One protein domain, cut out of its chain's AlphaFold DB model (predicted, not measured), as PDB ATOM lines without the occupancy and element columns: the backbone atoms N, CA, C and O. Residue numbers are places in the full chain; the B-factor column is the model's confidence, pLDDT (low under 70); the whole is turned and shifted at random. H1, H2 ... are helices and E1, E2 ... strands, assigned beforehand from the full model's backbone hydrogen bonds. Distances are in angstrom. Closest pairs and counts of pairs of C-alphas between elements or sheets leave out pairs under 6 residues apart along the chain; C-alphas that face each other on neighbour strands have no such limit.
ATOM      1  N   TYR A   4     127.841 103.300  -0.886       92.00
ATOM      2  CA  TYR A   4     128.472 103.796   0.330       92.00
ATOM      3  C   TYR A   4     127.466 103.860   1.493       92.00
ATOM      4  O   TYR A   4     126.941 104.933   1.787       92.00
ATOM      5  N   PRO A   5     127.173 102.730   2.160       87.31
ATOM      6  CA  PRO A   5     126.205 102.697   3.260       87.31
ATOM      7  C   PRO A   5     126.612 103.596   4.439       87.31
ATOM      8  O   PRO A   5     125.756 104.223   5.050       87.31
ATOM      9  N   ASP A   6     127.918 103.733   4.691       90.38
ATOM     10  CA  ASP A   6     128.463 104.522   5.805       90.38
ATOM     11  C   ASP A   6     129.011 105.890   5.365       90.38
ATOM     12  O   ASP A   6     129.819 106.505   6.066       90.38
ATOM     13  N   PHE A   7     128.641 106.377   4.174       91.81
ATOM     14  CA  PHE A   7     129.094 107.693   3.725       91.81
ATOM     15  C   PHE A   7     128.466 108.793   4.569       91.81
ATOM     16  O   PHE A   7     127.255 109.015   4.542       91.81
ATOM     17  N   ILE A   8     129.321 109.523   5.276       92.12
ATOM     18  CA  ILE A   8     128.938 110.721   6.011       92.12
ATOM     19  C   ILE A   8     129.215 111.916   5.089       92.12
ATOM     20  O   ILE A   8     130.386 112.229   4.859       92.12
ATOM     21  N   PRO A   9     128.179 112.566   4.522       92.19
ATOM     22  CA  PRO A   9     128.380 113.739   3.688       92.19
ATOM     23  C   PRO A   9     128.898 114.907   4.529       92.19
ATOM     24  O   PRO A   9     128.483 115.102   5.673       92.19
ATOM     25  N   ASP A  10     129.764 115.712   3.933       93.00
ATOM     26  CA  ASP A  10     130.205 116.973   4.505       93.00
ATOM     27  C   ASP A  10     129.062 117.997   4.370       93.00
ATOM     28  O   ASP A  10     128.637 118.301   3.248       93.00
ATOM     29  N   PRO A  11     128.528 118.522   5.487       89.69
ATOM     30  CA  PRO A  11     127.375 119.411   5.464       89.69
ATOM     31  C   PRO A  11     127.625 120.735   4.728       89.69
ATOM     32  O   PRO A  11     126.651 121.348   4.297       89.69
ATOM     33  N   GLU A  12     128.875 121.178   4.563       91.56
ATOM     34  CA  GLU A  12     129.192 122.453   3.903       91.56
ATOM     35  C   GLU A  12     129.120 122.363   2.374       91.56
ATOM     36  O   GLU A  12     128.827 123.352   1.700       91.56
ATOM     37  N   VAL A  13     129.354 121.173   1.817       92.50
ATOM     38  CA  VAL A  13     129.384 120.938   0.362       92.50
ATOM     39  C   VAL A  13     128.244 120.047  -0.130       92.50
ATOM     40  O   VAL A  13     128.007 119.956  -1.337       92.50
ATOM     41  N   CYS A  14     127.527 119.386   0.782       93.25
ATOM     42  CA  CYS A  14     126.383 118.547   0.460       93.25
ATOM     43  C   CYS A  14     125.207 119.401  -0.032       93.25
ATOM     44  O   CYS A  14     124.576 120.139   0.726       93.25
ATOM     45  N   GLN A  15     124.868 119.262  -1.309       91.88
ATOM     46  CA  GLN A  15     123.739 119.959  -1.908       91.88
ATOM     47  C   GLN A  15     122.460 119.153  -1.705       91.88
ATOM     48  O   GLN A  15     122.410 117.962  -2.008       91.88
ATOM     49  N   ARG A  16     121.404 119.808  -1.217       88.38
ATOM     50  CA  ARG A  16     120.077 119.209  -1.023       88.38
ATOM     51  C   ARG A  16     119.033 120.015  -1.773       88.38
ATOM     52  O   ARG A  16     119.089 121.243  -1.796       88.38
ATOM     53  N   TYR A  17     118.059 119.323  -2.351       78.88
ATOM     54  CA  TYR A  17     116.922 119.988  -2.979       78.88
ATOM     55  C   TYR A  17     115.868 120.334  -1.925       78.88
ATOM     56  O   TYR A  17     115.715 119.597  -0.944       78.88
ATOM     57  N   PRO A  18     115.104 121.424  -2.125       76.88
ATOM     58  CA  PRO A  18     113.939 121.706  -1.304       76.88
ATOM     59  C   PRO A  18     112.994 120.506  -1.258       76.88
ATOM     60  O   PRO A  18     112.831 119.781  -2.247       76.88
ATOM     61  N   TYR A  19     112.345 120.320  -0.109       72.00
ATOM     62  CA  TYR A  19     111.403 119.228   0.087       72.00
ATOM     63  C   TYR A  19     110.351 119.185  -1.034       72.00
ATOM     64  O   TYR A  19     109.749 120.200  -1.384       72.00
ATOM     65  N   GLY A  20     110.152 118.001  -1.620       70.00
ATOM     66  CA  GLY A  20     109.173 117.768  -2.682       70.00
ATOM     67  C   GLY A  20     109.632 118.158  -4.092       70.00
ATOM     68  O   GLY A  20     108.885 117.891  -5.039       70.00
ATOM     69  N   ARG A  21     110.835 118.736  -4.242       79.00
ATOM     70  CA  ARG A  21     111.447 119.149  -5.523       79.00
ATOM     71  C   ARG A  21     112.638 118.288  -5.942       79.00
ATOM     72  O   ARG A  21     113.446 118.709  -6.761       79.00
ATOM     73  N   GLN A  22     112.785 117.117  -5.337       87.75
ATOM     74  CA  GLN A  22     113.865 116.209  -5.687       87.75
ATOM     75  C   GLN A  22     113.630 115.579  -7.072       87.75
ATOM     76  O   GLN A  22     112.523 115.078  -7.298       87.75
ATOM     77  N   PRO A  23     114.659 115.554  -7.939       88.56
ATOM     78  CA  PRO A  23     114.680 114.812  -9.194       88.56
ATOM     79  C   PRO A  23     114.241 113.363  -9.056       88.56
ATOM     80  O   PRO A  23     114.691 112.652  -8.148       88.56
ATOM     81  N   TYR A  24     113.408 112.925  -9.997       90.19
ATOM     82  CA  TYR A  24     113.050 111.523 -10.166       90.19
ATOM     83  C   TYR A  24     114.157 110.808 -10.920       90.19
ATOM     84  O   TYR A  24     114.663 111.290 -11.933       90.19
ATOM     85  N   VAL A  25     114.555 109.651 -10.414       93.25
ATOM     86  CA  VAL A  25     115.653 108.881 -10.990       93.25
ATOM     87  C   VAL A  25     115.281 107.414 -11.091       93.25
ATOM     88  O   VAL A  25     114.633 106.871 -10.198       93.25
ATOM     89  N   ARG A  26     115.745 106.765 -12.158       95.44
ATOM     90  CA  ARG A  26     115.822 105.307 -12.230       95.44
ATOM     91  C   ARG A  26     117.202 104.882 -11.761       95.44
ATOM     92  O   ARG A  26     118.203 105.280 -12.355       95.44
ATOM     93  N   ILE A  27     117.238 104.112 -10.684       95.62
ATOM     94  CA  ILE A  27     118.439 103.696  -9.966       95.62
ATOM     95  C   ILE A  27     118.717 102.230 -10.283       95.62
ATOM     96  O   ILE A  27     117.846 101.382 -10.105       95.62
ATOM     97  N   THR A  28     119.942 101.926 -10.697       96.38
ATOM     98  CA  THR A  28     120.464 100.562 -10.820       96.38
ATOM     99  C   THR A  28     121.208 100.194  -9.539       96.38
ATOM    100  O   THR A  28     122.301 100.709  -9.268       96.38
ATOM    101  N   LEU A  29     120.613  99.301  -8.752       93.69
ATOM    102  CA  LEU A  29     121.148  98.794  -7.493       93.69
ATOM    103  C   LEU A  29     122.362  97.865  -7.718       93.69
ATOM    104  O   LEU A  29     122.596  97.405  -8.840       93.69
ATOM    105  N   PRO A  30     123.171  97.581  -6.675       89.56
ATOM    106  CA  PRO A  30     124.370  96.744  -6.804       89.56
ATOM    107  C   PRO A  30     124.111  95.306  -7.274       89.56
ATOM    108  O   PRO A  30     125.001  94.690  -7.855       89.56
ATOM    109  N   ASP A  31     122.913  94.779  -7.028       91.19
ATOM    110  CA  ASP A  31     122.456  93.463  -7.489       91.19
ATOM    111  C   ASP A  31     121.990  93.468  -8.961       91.19
ATOM    112  O   ASP A  31     121.648  92.421  -9.506       91.19
ATOM    113  N   GLY A  32     122.002  94.635  -9.618       92.56
ATOM    114  CA  GLY A  32     121.534  94.839 -10.988       92.56
ATOM    115  C   GLY A  32     120.041  95.150 -11.102       92.56
ATOM    116  O   GLY A  32     119.575  95.453 -12.201       92.56
ATOM    117  N   THR A  33     119.293  95.120  -9.998       93.25
ATOM    118  CA  THR A  33     117.870  95.463  -9.978       93.25
ATOM    119  C   THR A  33     117.684  96.957 -10.230       93.25
ATOM    120  O   THR A  33     118.460  97.787  -9.755       93.25
ATOM    121  N   THR A  34     116.633  97.326 -10.964       94.94
ATOM    122  CA  THR A  34     116.279  98.732 -11.192       94.94
ATOM    123  C   THR A  34     115.073  99.142 -10.364       94.94
ATOM    124  O   THR A  34     114.028  98.492 -10.444       94.94
ATOM    125  N   VAL A  35     115.188 100.257  -9.651       94.00
ATOM    126  CA  VAL A  35     114.097 100.882  -8.891       94.00
ATOM    127  C   VAL A  35     113.944 102.336  -9.313       94.00
ATOM    128  O   VAL A  35     114.923 102.991  -9.658       94.00
ATOM    129  N   ASP A  36     112.719 102.849  -9.277       94.44
ATOM    130  CA  ASP A  36     112.491 104.283  -9.438       94.44
ATOM    131  C   ASP A  36     112.472 104.924  -8.052       94.44
ATOM    132  O   ASP A  36     112.013 104.319  -7.082       94.44
ATOM    133  N   GLY A  37     113.005 106.133  -7.947       92.81
ATOM    134  CA  GLY A  37     113.189 106.815  -6.677       92.81
ATOM    135  C   GLY A  37     113.498 108.287  -6.864       92.81
ATOM    136  O   GLY A  37     113.202 108.887  -7.900       92.81
ATOM    137  N   LYS A  38     114.100 108.879  -5.838       92.62
ATOM    138  CA  LYS A  38     114.496 110.285  -5.837       92.62
ATOM    139  C   LYS A  38     115.959 110.443  -5.486       92.62
ATOM    140  O   LYS A  38     116.478 109.747  -4.616       92.62
ATOM    141  N   ALA A  39     116.597 111.417  -6.119       93.75
ATOM    142  CA  ALA A  39     117.919 111.866  -5.719       93.75
ATOM    143  C   ALA A  39     117.762 113.000  -4.695       93.75
ATOM    144  O   ALA A  39     117.262 114.082  -5.000       93.75
ATOM    145  N   HIS A  40     118.095 112.718  -3.438       92.44
ATOM    146  CA  HIS A  40     117.751 113.585  -2.311       92.44
ATOM    147  C   HIS A  40     118.871 114.567  -1.939       92.44
ATOM    148  O   HIS A  40     118.603 115.662  -1.435       92.44
ATOM    149  N   ALA A  41     120.122 114.186  -2.197       93.75
ATOM    150  CA  ALA A  41     121.309 114.987  -1.923       93.75
ATOM    151  C   ALA A  41     122.457 114.622  -2.875       93.75
ATOM    152  O   ALA A  41     122.444 113.530  -3.433       93.75
ATOM    153  N   TRP A  42     123.447 115.507  -3.026       94.25
ATOM    154  CA  TRP A  42     124.649 115.305  -3.841       94.25
ATOM    155  C   TRP A  42     125.900 115.791  -3.120       94.25
ATOM    156  O   TRP A  42     125.867 116.797  -2.414       94.25
ATOM    157  N   GLN A  43     127.016 115.108  -3.354       94.38
ATOM    158  CA  GLN A  43     128.347 115.577  -2.987       94.38
ATOM    159  C   GLN A  43     129.359 115.043  -4.000       94.38
ATOM    160  O   GLN A  43     129.659 113.850  -4.026       94.38
ATOM    161  N   GLY A  44     129.878 115.932  -4.847       92.25
ATOM    162  CA  GLY A  44     130.758 115.546  -5.948       92.25
ATOM    163  C   GLY A  44     130.055 114.607  -6.931       92.25
ATOM    164  O   GLY A  44     129.018 114.949  -7.493       92.25
ATOM    165  N   ASP A  45     130.620 113.418  -7.127       93.31
ATOM    166  CA  ASP A  45     130.100 112.366  -8.005       93.31
ATOM    167  C   ASP A  45     129.127 111.406  -7.305       93.31
ATOM    168  O   ASP A  45     128.753 110.388  -7.887       93.31
ATOM    169  N   LYS A  46     128.711 111.711  -6.071       94.94
ATOM    170  CA  LYS A  46     127.788 110.886  -5.283       94.94
ATOM    171  C   LYS A  46     126.448 111.561  -5.111       94.94
ATOM    172  O   LYS A  46     126.363 112.785  -5.017       94.94
ATOM    173  N   PHE A  47     125.413 110.744  -4.993       95.44
ATOM    174  CA  PHE A  47     124.078 111.186  -4.631       95.44
ATOM    175  C   PHE A  47     123.448 110.247  -3.601       95.44
ATOM    176  O   PHE A  47     123.771 109.060  -3.550       95.44
ATOM    177  N   LEU A  48     122.554 110.792  -2.781       95.88
ATOM    178  CA  LEU A  48     121.709 110.027  -1.874       95.88
ATOM    179  C   LEU A  48     120.478 109.559  -2.648       95.88
ATOM    180  O   LEU A  48     119.573 110.354  -2.917       95.88
ATOM    181  N   ALA A  49     120.466 108.282  -3.013       94.88
ATOM    182  CA  ALA A  49     119.303 107.609  -3.558       94.88
ATOM    183  C   ALA A  49     118.298 107.353  -2.437       94.88
ATOM    184  O   ALA A  49     118.676 106.895  -1.362       94.88
ATOM    185  N   VAL A  50     117.027 107.628  -2.699       93.56
ATOM    186  CA  VAL A  50     115.918 107.297  -1.805       93.56
ATOM    187  C   VAL A  50     114.900 106.512  -2.604       93.56
ATOM    188  O   VAL A  50     114.443 107.004  -3.643       93.56
ATOM    189  N   TRP A  51     114.552 105.312  -2.130       93.00
ATOM    190  CA  TRP A  51     113.507 104.511  -2.741       93.00
ATOM    191  C   TRP A  51     112.589 103.750  -1.742       93.00
ATOM    192  O   TRP A  51     112.676 103.913  -0.531       93.00
ATOM    193  N   PHE A  52     111.652 102.964  -2.275       90.25
ATOM    194  CA  PHE A  52     110.637 102.149  -1.635       90.25
ATOM    195  C   PHE A  52     110.676 100.821  -2.382       90.25
ATOM    196  O   PHE A  52     110.714 100.811  -3.616       90.25
ATOM    197  N   ASP A  53     110.691  99.714  -1.655       88.75
ATOM    198  CA  ASP A  53     110.547  98.394  -2.266       88.75
ATOM    199  C   ASP A  53     109.070  98.067  -2.565       88.75
ATOM    200  O   ASP A  53     108.160  98.862  -2.310       88.75
ATOM    201  N   GLU A  54     108.815  96.876  -3.108       84.69
ATOM    202  CA  GLU A  54     107.457  96.400  -3.406       84.69
ATOM    203  C   GLU A  54     106.565  96.308  -2.155       84.69
ATOM    204  O   GLU A  54     105.349  96.479  -2.241       84.69
ATOM    205  N   ALA A  55     107.164  96.095  -0.979       88.25
ATOM    206  CA  ALA A  55     106.477  96.082   0.310       88.25
ATOM    207  C   ALA A  55     106.296  97.493   0.908       88.25
ATOM    208  O   ALA A  55     105.741  97.630   1.999       88.25
ATOM    209  N   ARG A  56     106.700  98.542   0.180       84.81
ATOM    210  CA  ARG A  56     106.672  99.955   0.583       84.81
ATOM    211  C   ARG A  56     107.568 100.286   1.779       84.81
ATOM    212  O   ARG A  56     107.327 101.293   2.447       84.81
ATOM    213  N   ASN A  57     108.609  99.501   2.042       89.56
ATOM    214  CA  ASN A  57     109.618  99.885   3.028       89.56
ATOM    215  C   ASN A  57     110.523 100.962   2.442       89.56
ATOM    216  O   ASN A  57     110.932 100.854   1.289       89.56
ATOM    217  N   PHE A  58     110.818 101.995   3.228       91.12
ATOM    218  CA  PHE A  58     111.727 103.071   2.842       91.12
ATOM    219  C   PHE A  58     113.179 102.589   2.850       91.12
ATOM    220  O   PHE A  58     113.605 101.938   3.801       91.12
ATOM    221  N   HIS A  59     113.937 102.986   1.832       93.75
ATOM    222  CA  HIS A  59     115.364 102.718   1.697       93.75
ATOM    223  C   HIS A  59     116.100 103.991   1.283       93.75
ATOM    224  O   HIS A  59     115.590 104.778   0.480       93.75
ATOM    225  N   ASP A  60     117.318 104.167   1.785       94.62
ATOM    226  CA  ASP A  60     118.245 105.179   1.301       94.62
ATOM    227  C   ASP A  60     119.674 104.632   1.182       94.62
ATOM    228  O   ASP A  60     120.062 103.670   1.844       94.62
ATOM    229  N   LEU A  61     120.442 105.186   0.241       95.62
ATOM    230  CA  LEU A  61     121.820 104.764  -0.003       95.62
ATOM    231  C   LEU A  61     122.598 105.835  -0.765       95.62
ATOM    232  O   LEU A  61     122.149 106.323  -1.802       95.62
ATOM    233  N   TRP A  62     123.804 106.163  -0.304       96.06
ATOM    234  CA  TRP A  62     124.733 106.959  -1.102       96.06
ATOM    235  C   TRP A  62     125.363 106.108  -2.205       96.06
ATOM    236  O   TRP A  62     125.889 105.022  -1.956       96.06
ATOM    237  N   MET A  63     125.329 106.607  -3.437       95.69
ATOM    238  CA  MET A  63     125.807 105.901  -4.628       95.69
ATOM    239  C   MET A  63     126.522 106.863  -5.577       95.69
ATOM    240  O   MET A  63     126.245 108.061  -5.563       95.69
ATOM    241  N   ASP A  64     127.416 106.353  -6.430       95.69
ATOM    242  CA  ASP A  64     127.945 107.158  -7.543       95.69
ATOM    243  C   ASP A  64     126.816 107.524  -8.524       95.69
ATOM    244  O   ASP A  64     125.991 106.676  -8.862       95.69
ATOM    245  N   THR A  65     126.815 108.744  -9.065       94.00
ATOM    246  CA  THR A  65     125.783 109.256  -9.993       94.00
ATOM    247  C   THR A  65     125.573 108.389 -11.230       94.00
ATOM    248  O   THR A  65     124.459 108.330 -11.736       94.00
ATOM    249  N   LYS A  66     126.585 107.630 -11.670       94.19
ATOM    250  CA  LYS A  66     126.468 106.639 -12.760       94.19
ATOM    251  C   LYS A  66     125.434 105.531 -12.503       94.19
ATOM    252  O   LYS A  66     125.090 104.807 -13.430       94.19
ATOM    253  N   HIS A  67     124.992 105.355 -11.256       94.75
ATOM    254  CA  HIS A  67     123.938 104.407 -10.892       94.75
ATOM    255  C   HIS A  67     122.533 104.933 -11.173       94.75
ATOM    256  O   HIS A  67     121.589 104.155 -11.087       94.75
ATOM    257  N   ALA A  68     122.378 106.215 -11.491       94.62
ATOM    258  CA  ALA A  68     121.085 106.816 -11.741       94.62
ATOM    259  C   ALA A  68     121.025 107.481 -13.112       94.62
ATOM    260  O   ALA A  68     121.971 108.124 -13.564       94.62
ATOM    261  N   VAL A  69     119.857 107.379 -13.731       94.81
ATOM    262  CA  VAL A  69     119.461 108.249 -14.837       94.81
ATOM    263  C   VAL A  69     118.277 109.088 -14.388       94.81
ATOM    264  O   VAL A  69     117.393 108.600 -13.685       94.81
ATOM    265  N   HIS A  70     118.279 110.361 -14.772       91.81
ATOM    266  CA  HIS A  70     117.130 111.228 -14.560       91.81
ATOM    267  C   HIS A  70     115.955 110.734 -15.403       91.81
ATOM    268  O   HIS A  70     116.149 110.369 -16.563       91.81
ATOM    269  N   ILE A  71     114.760 110.713 -14.818       89.62
ATOM    270  CA  ILE A  71     113.531 110.346 -15.517       89.62
ATOM    271  C   ILE A  71     112.451 111.404 -15.263       89.62
ATOM    272  O   ILE A  71     112.370 111.944 -14.158       89.62
ATOM    273  N   PRO A  72     111.586 111.690 -16.245       84.12
ATOM    274  CA  PRO A  72     110.391 112.488 -16.017       84.12
ATOM    275  C   PRO A  72     109.477 111.846 -14.965       84.12
ATOM    276  O   PRO A  72     109.371 110.620 -14.891       84.12
ATOM    277  N   TYR A  73     108.729 112.665 -14.221       81.50
ATOM    278  CA  TYR A  73     107.742 112.181 -13.242       81.50
ATOM    279  C   TYR A  73     106.781 111.141 -13.842       81.50
ATOM    280  O   TYR A  73     106.587 110.081 -13.261       81.50
ATOM    281  N   ARG A  74     106.260 111.400 -15.049       81.38
ATOM    282  CA  ARG A  74     105.323 110.512 -15.765       81.38
ATOM    283  C   ARG A  74     105.888 109.127 -16.121       81.38
ATOM    284  O   ARG A  74     105.130 108.227 -16.458       81.38
ATOM    285  N   GLU A  75     107.210 108.970 -16.121       83.81
ATOM    286  CA  GLU A  75     107.894 107.708 -16.451       83.81
ATOM    287  C   GLU A  75     108.318 106.925 -15.206       83.81
ATOM    288  O   GLU A  75     108.773 105.779 -15.300       83.81
ATOM    289  N   SER A  76     108.182 107.556 -14.042       82.56
ATOM    290  CA  SER A  76     108.558 107.009 -12.757       82.56
ATOM    291  C   SER A  76     107.460 106.099 -12.224       82.56
ATOM    292  O   SER A  76     106.304 106.479 -12.124       82.56
ATOM    293  N   ARG A  77     107.814 104.894 -11.782       82.06
ATOM    294  CA  ARG A  77     106.925 104.038 -10.977       82.06
ATOM    295  C   ARG A  77     106.723 104.598  -9.566       82.06
ATOM    296  O   ARG A  77     105.814 104.176  -8.852       82.06
ATOM    297  N   TRP A  78     107.562 105.555  -9.170       76.62
ATOM    298  CA  TRP A  78     107.424 106.317  -7.941       76.62
ATOM    299  C   TRP A  78     106.443 107.469  -8.097       76.62
ATOM    300  O   TRP A  78     106.770 108.495  -8.697       76.62
ATOM    301  N   HIS A  79     105.306 107.362  -7.416       69.31
ATOM    302  CA  HIS A  79     104.337 108.442  -7.286       69.31
ATOM    303  C   HIS A  79     104.097 108.721  -5.793       69.31
ATOM    304  O   HIS A  79     103.223 108.135  -5.163       69.31
ATOM    305  N   ASP A  80     104.907 109.608  -5.203       66.44
ATOM    306  CA  ASP A  80     104.784 110.039  -3.796       66.44
ATOM    307  C   ASP A  80     103.525 110.865  -3.523       66.44
ATOM    308  O   ASP A  80     103.148 111.052  -2.370       66.44
ATOM    309  N   SER A  81     102.891 111.380  -4.573       55.91
ATOM    310  CA  SER A  81     101.631 112.097  -4.485       55.91
ATOM    311  C   SER A  81     100.824 111.884  -5.766       55.91
ATOM    312  O   SER A  81     101.393 112.057  -6.842       55.91
ATOM    313  N   PRO A  82      99.523 111.560  -5.676       50.88
ATOM    314  CA  PRO A  82      98.629 111.491  -6.832       50.88
ATOM    315  C   PRO A  82      98.323 112.870  -7.449       50.88
ATOM    316  O   PRO A  82      97.720 112.936  -8.509       50.88
ATOM    317  N   SER A  83      98.727 113.976  -6.811       51.25
ATOM    318  CA  SER A  83      98.458 115.359  -7.260       51.25
ATOM    319  C   SER A  83      99.626 116.001  -8.020       51.25
ATOM    320  O   SER A  83      99.700 117.221  -8.129       51.25
ATOM    321  N   ALA A  84     100.607 115.206  -8.444       54.34
ATOM    322  CA  ALA A  84     101.892 115.713  -8.911       54.34
ATOM    323  C   ALA A  84     102.029 115.863 -10.430       54.34
ATOM    324  O   ALA A  84     103.004 116.475 -10.867       54.34
ATOM    325  N   GLU A  85     101.058 115.373 -11.205       52.75
ATOM    326  CA  GLU A  85     100.998 115.576 -12.659       52.75
ATOM    327  C   GLU A  85     100.782 117.057 -13.028       52.75
ATOM    328  O   GLU A  85     101.311 117.511 -14.036       52.75
ATOM    329  N   ASP A  86     100.114 117.833 -12.163       53.59
ATOM    330  CA  ASP A  86      99.741 119.234 -12.420       53.59
ATOM    331  C   ASP A  86     100.692 120.271 -11.791       53.59
ATOM    332  O   ASP A  86     100.393 121.466 -11.758       53.59
ATOM    333  N   ILE A  87     101.833 119.844 -11.239       63.03
ATOM    334  CA  ILE A  87     102.780 120.750 -10.580       63.03
ATOM    335  C   ILE A  87     103.807 121.246 -11.613       63.03
ATOM    336  O   ILE A  87     104.665 120.455 -12.015       63.03
ATOM    337  N   PRO A  88     103.816 122.543 -11.994       61.12
ATOM    338  CA  PRO A  88     104.618 123.040 -13.120       61.12
ATOM    339  C   PRO A  88     106.111 122.702 -13.029       61.12
ATOM    340  O   PRO A  88     106.701 122.216 -13.986       61.12
ATOM    341  N   TRP A  89     106.712 122.825 -11.840       62.38
ATOM    342  CA  TRP A  89     108.134 122.513 -11.654       62.38
ATOM    343  C   TRP A  89     108.463 121.011 -11.719       62.38
ATOM    344  O   TRP A  89     109.635 120.665 -11.810       62.38
ATOM    345  N   ARG A  90     107.477 120.100 -11.626       61.91
ATOM    346  CA  ARG A  90     107.677 118.651 -11.851       61.91
ATOM    347  C   ARG A  90     107.580 118.290 -13.338       61.91
ATOM    348  O   ARG A  90     108.221 117.327 -13.751       61.91
ATOM    349  N   ILE A  91     106.841 119.077 -14.124       57.06
ATOM    350  CA  ILE A  91     106.764 118.968 -15.589       57.06
ATOM    351  C   ILE A  91     108.087 119.433 -16.213       57.06
ATOM    352  O   ILE A  91     108.663 118.716 -17.028       57.06
ATOM    353  N   GLU A  92     108.629 120.560 -15.742       57.19
ATOM    354  CA  GLU A  92     109.897 121.136 -16.227       57.19
ATOM    355  C   GLU A  92     111.118 120.224 -16.013       57.19
ATOM    356  O   GLU A  92     112.085 120.308 -16.760       57.19
ATOM    357  N   GLN A  93     111.093 119.303 -15.039       56.62
ATOM    358  CA  GLN A  93     112.175 118.316 -14.892       56.62
ATOM    359  C   GLN A  93     112.162 117.245 -15.999       56.62
ATOM    360  O   GLN A  93     113.152 116.553 -16.192       56.62
ATOM    361  N   GLY A  94     111.070 117.096 -16.751       47.84
ATOM    362  CA  GLY A  94     110.964 116.147 -17.861       47.84
ATOM    363  C   GLY A  94     111.164 116.750 -19.254       47.84
ATOM    364  O   GLY A  94     111.055 116.012 -20.232       47.84
TER     365      GLY A  94
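AT A GLANCE: This is residues 4 to 94 of the 96 residues of an uncharacterized protein of Arthrobacter sp. UCD-GKA (UniProt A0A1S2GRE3). A small, incomplete barrel of five strands makes the body: one strongly twisted sheet folds over on itself at a sharp bend in E2, with E1 beside the first part of that strand and E5 beyond E1 at one edge, and with E3 beside its last part and E4 beyond E3 at the other edge. Residues 4 to 23, with no named element, run round the outside of this sheet before E1, and beyond E5 a loop of residues 71 to 87 leads out to H1, a short helix that only grazes the sheet. The printed part has 91 residues with five named strands and then one named helix along the chain, E1 E2 E3 E4 E5 H1; the sheet's order is E4 E3 E2 E1 E5, all antiparallel. The class is mostly strand, though only 39 of the 91 residues are in named elements. The whole is compact and rounded, with a radius of gyration of the C-alphas of 13.0 A and spans of 36 by 30 by 21 A.

HOW THE PARTS SIT: Start at E2, residues 34 to 43, which bends by 78 degrees at residue 37. Its pairing is staggered: residues 34 to 38 pair with E1, residues 24 to 28, and residues 38 to 43 pair with E3, residues 46 to 52. Between E1 and E2, a hairpin, look at N 27 and O 35, 2.8 A apart and within hydrogen-bond range. In the hairpin of E2 and E3 you will find N 40 and O 48 at 2.8 A, and the directions stand at 141 degrees. E3 forms a further hairpin with E4, residues 58 to 64, at 156 degrees, where N 59 and O 51 are 2.8 A apart. E1 to E4 form a meander, each strand the antiparallel neighbour of the one before. On the other side of E1 from E2 is E5, residues 68 to 70, antiparallel to E1 at 152 degrees, with N 26 and O 69 at 2.9 A. E4 and E5 are the edge strands, and they are apart, although a tight link joins them. The closest C-alphas of E1 and E3, those of Ile 27 and Ala 49, are at 7.6 A. Outside the named strands, residues 15 to 16 pair antiparallel with residues 41 to 42 of E2. H1, residues 88 to 94, is only just on the sheet, with 5 pairs of C-alphas within 10 A, and only grazes it with its residues 90 to 94. In H1, 1 of 3 O i to N i+4 pairs is within hydrogen-bond range, and 2 of 4 O i to N i+3 pairs are.

IN THESE COORDINATES: Find C-alpha 34 at (116.279, 98.732, -11.192); from there E2, the longest strand, covers 22.3 A to C-alpha 43 at (128.347, 115.577, -2.987). E3 runs 19.6 A from Lys 46 to Phe 52, and E4 runs 19.7 A from Phe 58 to Asp 64. E1 begins at Tyr 24 and reaches Thr 28 after 13.2 A. E5 goes from Ala 68 to His 70, 6.6 A. H1 runs 10.5 A from Pro 88 to C-alpha 94 at (110.964, 116.147, -17.861).

THE WHOLE: The two C-alphas farthest apart are those of Asp 6 and Asp 86, at 37.1 A. The printed part has no cut from residue 4 to 94. The link from E5 to H1 is long, with 17 residues; the other four are tight. The mean pLDDT of the printed part is 84.6, and residues 79 to 94 are under 70, the model's region of low confidence.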